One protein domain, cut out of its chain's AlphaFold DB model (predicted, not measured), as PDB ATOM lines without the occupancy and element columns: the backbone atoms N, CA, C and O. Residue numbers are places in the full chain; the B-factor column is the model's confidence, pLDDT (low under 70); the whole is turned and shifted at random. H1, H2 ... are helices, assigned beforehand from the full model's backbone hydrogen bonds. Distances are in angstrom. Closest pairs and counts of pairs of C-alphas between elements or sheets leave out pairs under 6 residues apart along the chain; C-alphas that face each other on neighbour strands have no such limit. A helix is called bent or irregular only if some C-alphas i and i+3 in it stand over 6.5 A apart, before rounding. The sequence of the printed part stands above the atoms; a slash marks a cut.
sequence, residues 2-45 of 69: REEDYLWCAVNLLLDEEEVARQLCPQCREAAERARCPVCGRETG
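What this domain is: This is residues 2 to 45 of the 69 residues of an uncharacterized protein of Firmicutes bacterium CAG:114 (UniProt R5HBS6). A long straight helix, H1, and a short one, H2, meet near their ends as a lopsided V, and a looped tail with no named element, residues 34 to 45, carries the short arm onward. Residues 2 to 19, of which 3 to 19 belong to H1, stick out free as the long arm. The printed part has 44 residues with two named helices, H1 then H2, and no named strand; the class is all helix. It is only just extended, close to loose, with a radius of gyration of the C-alphas of 14.0 A, and its outline is only just flat, spanning 38 by 25 by 13 A.

How they stand to each other: H1, residues 3 to 23, is joined by a tight link of 2 residues to H2, residues 26 to 33. The two helices are close but not clearly touching, with 1 pair of C-alphas within 8 A. Their closest C-alphas, those of Ala 21 and Arg 29, are 6.2 A apart. They run opposite ways at a steep tilt of 37 degrees, only just past shallow, and their centres are 19.5 A apart. In H1 and H2 every O i to N i+4 pair is within hydrogen-bond range.

Where its parts are: H1 begins at C-alpha 3, (-4.304, -35.680, 23.782), and ends at C-alpha 23, (7.312, -16.878, 1.887), 31.1 A from first to last C-alpha. H2 measures 11.0 A and ends at C-alpha 33, (14.805, -15.153, 13.635). Neither helix is bent.

The domain as a whole: The two C-alphas farthest apart, those of Arg 2 and Gln 27, are 39.9 A apart. The C-alphas of residues 34 to 45 lie 11 to 18 A from the mean of the C-alphas. The printed part has no cut. The mean pLDDT of the printed part is 92.1, and no printed residue is under 70.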
ATOM      1  N   ARG A   2      -8.947 -34.273  23.154       93.94
ATOM      2  CA  ARG A   2      -8.119 -35.433  23.499       93.94
ATOM      3  C   ARG A   2      -6.647 -35.063  23.347       93.94
ATOM      4  O   ARG A   2      -6.326 -34.079  22.688       93.94
ATOM      5  N   GLU A   3      -5.758 -35.862  23.924       93.44
ATOM      6  CA  GLU A   3      -4.304 -35.680  23.782       93.44
ATOM      7  C   GLU A   3      -3.874 -35.626  22.307       93.44
ATOM      8  O   GLU A   3      -3.073 -34.781  21.919       93.44
ATOM      9  N   GLU A   4      -4.492 -36.458  21.468       95.81
ATOM     10  CA  GLU A   4      -4.316 -36.476  20.011       95.81
ATOM     11  C   GLU A   4      -4.620 -35.111  19.366       95.81
ATOM     12  O   GLU A   4      -3.898 -34.678  18.470       95.81
ATOM     13  N   ASP A   5      -5.664 -34.421  19.840       97.38
ATOM     14  CA  ASP A   5      -6.085 -33.124  19.301       97.38
ATOM     15  C   ASP A   5      -5.046 -32.043  19.653       97.38
ATOM     16  O   ASP A   5      -4.722 -31.195  18.825       97.38
ATOM     17  N   TYR A   6      -4.471 -32.095  20.862       95.62
ATOM     18  CA  TYR A   6      -3.392 -31.186  21.266       95.62
ATOM     19  C   TYR A   6      -2.116 -31.410  20.454       95.62
ATOM     20  O   TYR A   6      -1.497 -30.439  20.022       95.62
ATOM     21  N   LEU A   7      -1.744 -32.672  20.219       96.50
ATOM     22  CA  LEU A   7      -0.596 -33.010  19.377       96.50
ATOM     23  C   LEU A   7      -0.800 -32.521  17.945       96.50
ATOM     24  O   LEU A   7       0.097 -31.906  17.375       96.50
ATOM     25  N   TRP A   8      -1.988 -32.744  17.382       97.00
ATOM     26  CA  TRP A   8      -2.321 -32.266  16.048       97.00
ATOM     27  C   TRP A   8      -2.219 -30.739  15.962       97.00
ATOM     28  O   TRP A   8      -1.559 -30.227  15.060       97.00
ATOM     29  N   CYS A   9      -2.784 -30.003  16.922       97.00
ATOM     30  CA  CYS A   9      -2.675 -28.543  16.954       97.00
ATOM     31  C   CYS A   9      -1.218 -28.067  17.057       97.00
ATOM     32  O   CYS A   9      -0.829 -27.158  16.331       97.00
ATOM     33  N   ALA A  10      -0.408 -28.683  17.923       96.38
ATOM     34  CA  ALA A  10       0.996 -28.311  18.089       96.38
ATOM     35  C   ALA A  10       1.810 -28.543  16.807       96.38
ATOM     36  O   ALA A  10       2.613 -27.697  16.427       96.38
ATOM     37  N   VAL A  11       1.576 -29.663  16.116       97.12
ATOM     38  CA  VAL A  11       2.248 -29.964  14.844       97.12
ATOM     39  C   VAL A  11       1.840 -28.973  13.758       97.12
ATOM     40  O   VAL A  11       2.707 -28.475  13.048       97.12
ATOM     41  N   ASN A  12       0.548 -28.657  13.632       97.00
ATOM     42  CA  ASN A  12       0.100 -27.707  12.611       97.00
ATOM     43  C   ASN A  12       0.607 -26.289  12.890       97.00
ATOM     44  O   ASN A  12       1.031 -25.628  11.955       97.00
ATOM     45  N   LEU A  13       0.684 -25.866  14.158       96.56
ATOM     46  CA  LEU A  13       1.275 -24.574  14.514       96.56
ATOM     47  C   LEU A  13       2.725 -24.449  14.012       96.56
ATOM     48  O   LEU A  13       3.087 -23.431  13.430       96.56
ATOM     49  N   LEU A  14       3.537 -25.498  14.181       94.88
ATOM     50  CA  LEU A  14       4.919 -25.515  13.686       94.88
ATOM     51  C   LEU A  14       4.986 -25.478  12.150       94.88
ATOM     52  O   LEU A  14       5.837 -24.796  11.583       94.88
ATOM     53  N   LEU A  15       4.094 -26.203  11.469       95.69
ATOM     54  CA  LEU A  15       4.042 -26.224  10.004       95.69
ATOM     55  C   LEU A  15       3.612 -24.871   9.421       95.69
ATOM     56  O   LEU A  15       4.195 -24.429   8.430       95.69
ATOM     57  N   ASP A  16       2.644 -24.207  10.051       95.38
ATOM     58  CA  ASP A  16       2.174 -22.879   9.653       95.38
ATOM     59  C   ASP A  16       3.305 -21.841   9.771       95.38
ATOM     60  O   ASP A  16       3.527 -21.039   8.858       95.38
ATOM     61  N   GLU A  17       4.077 -21.882  10.863       90.56
ATOM     62  CA  GLU A  17       5.249 -21.019  11.057       90.56
ATOM     63  C   GLU A  17       6.316 -21.245   9.970       90.56
ATOM     64  O   GLU A  17       6.853 -20.282   9.408       90.56
ATOM     65  N   GLU A  18       6.589 -22.504   9.613       90.31
ATOM     66  CA  GLU A  18       7.511 -22.834   8.524       90.31
ATOM     67  C   GLU A  18       7.024 -22.323   7.163       90.31
ATOM     68  O   GLU A  18       7.825 -21.818   6.366       90.31
ATOM     69  N   GLU A  19       5.732 -22.457   6.863       93.69
ATOM     70  CA  GLU A  19       5.160 -21.987   5.604       93.69
ATOM     71  C   GLU A  19       5.295 -20.466   5.473       93.69
ATOM     72  O   GLU A  19       5.762 -19.974   4.439       93.69
ATOM     73  N   VAL A  20       4.988 -19.721   6.538       92.50
ATOM     74  CA  VAL A  20       5.168 -18.263   6.584       92.50
ATOM     75  C   VAL A  20       6.638 -17.888   6.385       92.50
ATOM     76  O   VAL A  20       6.949 -17.022   5.562       92.50
ATOM     77  N   ALA A  21       7.570 -18.565   7.062       90.38
ATOM     78  CA  ALA A  21       9.000 -18.296   6.918       90.38
ATOM     79  C   ALA A  21       9.508 -18.528   5.480       90.38
ATOM     80  O   ALA A  21      10.372 -17.788   4.989       90.38
ATOM     81  N   ARG A  22       8.958 -19.525   4.770       92.00
ATOM     82  CA  ARG A  22       9.300 -19.827   3.367       92.00
ATOM     83  C   ARG A  22       8.865 -18.733   2.394       92.00
ATOM     84  O   ARG A  22       9.533 -18.561   1.376       92.00
ATOM     85  N   GLN A  23       7.811 -17.984   2.712       94.56
ATOM     86  CA  GLN A  23       7.312 -16.878   1.887       94.56
ATOM     87  C   GLN A  23       8.149 -15.595   2.025       94.56
ATOM     88  O   GLN A  23       8.086 -14.716   1.164       94.56
ATOM     89  N   LEU A  24       8.951 -15.470   3.087       95.25
ATOM     90  CA  LEU A  24       9.821 -14.315   3.306       95.25
ATOM     91  C   LEU A  24      11.055 -14.347   2.392       95.25
ATOM     92  O   LEU A  24      11.661 -15.398   2.167       95.25
ATOM     93  N   CYS A  25      11.487 -13.166   1.932       96.69
ATOM     94  CA  CYS A  25      12.805 -13.015   1.318       96.69
ATOM     95  C   CYS A  25      13.924 -13.273   2.353       96.69
ATOM     96  O   CYS A  25      13.668 -13.200   3.561       96.69
ATOM     97  N   PRO A  26      15.174 -13.526   1.916       93.38
ATOM     98  CA  PRO A  26      16.273 -13.851   2.826       93.38
ATOM     99  C   PRO A  26      16.483 -12.822   3.947       93.38
ATOM    100  O   PRO A  26      16.635 -13.212   5.100       93.38
ATOM    101  N   GLN A  27      16.412 -11.520   3.642       94.88
ATOM    102  CA  GLN A  27      16.597 -10.475   4.657       94.88
ATOM    103  C   GLN A  27      15.465 -10.452   5.693       94.88
ATOM    104  O   GLN A  27      15.712 -10.289   6.886       94.88
ATOM    105  N   CYS A  28      14.215 -10.610   5.249       92.31
ATOM    106  CA  CYS A  28      13.065 -10.621   6.152       92.31
ATOM    107  C   CYS A  28      13.060 -11.860   7.051       92.31
ATOM    108  O   CYS A  28      12.658 -11.760   8.208       92.31
ATOM    109  N   ARG A  29      13.530 -13.006   6.545       92.81
ATOM    110  CA  ARG A  29      13.674 -14.227   7.342       92.81
ATOM    111  C   ARG A  29      14.698 -14.048   8.460       92.81
ATOM    112  O   ARG A  29      14.369 -14.275   9.617       92.81
ATOM    113  N   GLU A  30      15.885 -13.541   8.132       91.19
ATOM    114  CA  GLU A  30      16.932 -13.272   9.123       91.19
ATOM    115  C   GLU A  30      16.447 -12.303  10.217       91.19
ATOM    116  O   GLU A  30      16.729 -12.484  11.398       91.19
ATOM    117  N   ALA A  31      15.670 -11.279   9.850       89.38
ATOM    118  CA  ALA A  31      15.115 -10.327  10.809       89.38
ATOM    119  C   ALA A  31      14.057 -10.935  11.753       89.38
ATOM    120  O   ALA A  31      13.919 -10.451  12.883       89.38
ATOM    121  N   ALA A  32      13.315 -11.949  11.291       87.69
ATOM    122  CA  ALA A  32      12.296 -12.663  12.065       87.69
ATOM    123  C   ALA A  32      12.905 -13.660  13.065       87.69
ATOM    124  O   ALA A  32      12.344 -13.856  14.138       87.69
ATOM    125  N   GLU A  33      14.071 -14.233  12.751       88.19
ATOM    126  CA  GLU A  33      14.805 -15.153  13.635       88.19
ATOM    127  C   GLU A  33      15.492 -14.444  14.819       88.19
ATOM    128  O   GLU A  33      15.912 -15.088  15.783       88.19
ATOM    129  N   ARG A  34      15.605 -13.109  14.790       89.88
ATOM    130  CA  ARG A  34      16.211 -12.337  15.885       89.88
ATOM    131  C   ARG A  34      15.327 -12.358  17.124       89.88
ATOM    132  O   ARG A  34      14.142 -12.030  17.061       89.88
ATOM    133  N   ALA A  35      15.939 -12.620  18.276       88.19
ATOM    134  CA  ALA A  35      15.260 -12.524  19.556       88.19
ATOM    135  C   ALA A  35      14.747 -11.091  19.785       88.19
ATOM    136  O   ALA A  35      15.472 -10.106  19.612       88.19
ATOM    137  N   ARG A  36      13.473 -10.963  20.163       89.12
ATOM    138  CA  ARG A  36      12.817  -9.682  20.446       89.12
ATOM    139  C   ARG A  36      12.032  -9.774  21.744       89.12
ATOM    140  O   ARG A  36      11.478 -10.813  22.086       89.12
ATOM    141  N   CYS A  37      11.936  -8.652  22.447       86.25
ATOM    142  CA  CYS A  37      11.114  -8.540  23.640       86.25
ATOM    143  C   CYS A  37       9.631  -8.730  23.264       86.25
ATOM    144  O   CYS A  37       9.117  -7.914  22.493       86.25
ATOM    145  N   PRO A  38       8.903  -9.708  23.839       82.88
ATOM    146  CA  PRO A  38       7.490  -9.933  23.516       82.88
ATOM    147  C   PRO A  38       6.578  -8.775  23.956       82.88
ATOM    148  O   PRO A  38       5.443  -8.682  23.509       82.88
ATOM    149  N   VAL A  39       7.070  -7.879  24.821       90.75
ATOM    150  CA  VAL A  39       6.317  -6.716  25.313       90.75
ATOM    151  C   VAL A  39       6.490  -5.495  24.406       90.75
ATOM    152  O   VAL A  39       5.517  -4.808  24.120       90.75
ATOM    153  N   CYS A  40       7.718  -5.188  23.968       93.62
ATOM    154  CA  CYS A  40       8.016  -3.934  23.254       93.62
ATOM    155  C   CYS A  40       8.634  -4.102  21.857       93.62
ATOM    156  O   CYS A  40       8.877  -3.102  21.184       93.62
ATOM    157  N   GLY A  41       8.934  -5.327  21.420       88.19
ATOM    158  CA  GLY A  41       9.443  -5.638  20.077       88.19
ATOM    159  C   GLY A  41      10.896  -5.230  19.792       88.19
ATOM    160  O   GLY A  41      11.402  -5.498  18.697       88.19
ATOM    161  N   ARG A  42      11.587  -4.600  20.754       90.81
ATOM    162  CA  ARG A  42      13.025  -4.318  20.643       90.81
ATOM    163  C   ARG A  42      13.822  -5.613  20.593       90.81
ATOM    164  O   ARG A  42      13.474  -6.570  21.282       90.81
ATOM    165  N   GLU A  43      14.884  -5.610  19.794       87.94
ATOM    166  CA  GLU A  43      15.824  -6.726  19.717       87.94
ATOM    167  C   GLU A  43      16.425  -6.967  21.104       87.94
ATOM    168  O   GLU A  43      16.942  -6.053  21.749       87.94
ATOM    169  N   THR A  44      16.280  -8.194  21.588       83.00
ATOM    170  CA  THR A  44      16.983  -8.675  22.770       83.00
ATOM    171  C   THR A  44      18.279  -9.283  22.263       83.00
ATOM    172  O   THR A  44      18.246 -10.102  21.348       83.00
ATOM    173  N   GLY A  45      19.417  -8.851  22.812       77.12
ATOM    174  CA  GLY A  45      20.707  -9.467  22.505       77.12
ATOM    175  C   GLY A  45      20.759 -10.931  22.950       77.12
ATOM    176  O   GLY A  45      19.741 -11.534  23.296       77.12
TER     177      GLY A  45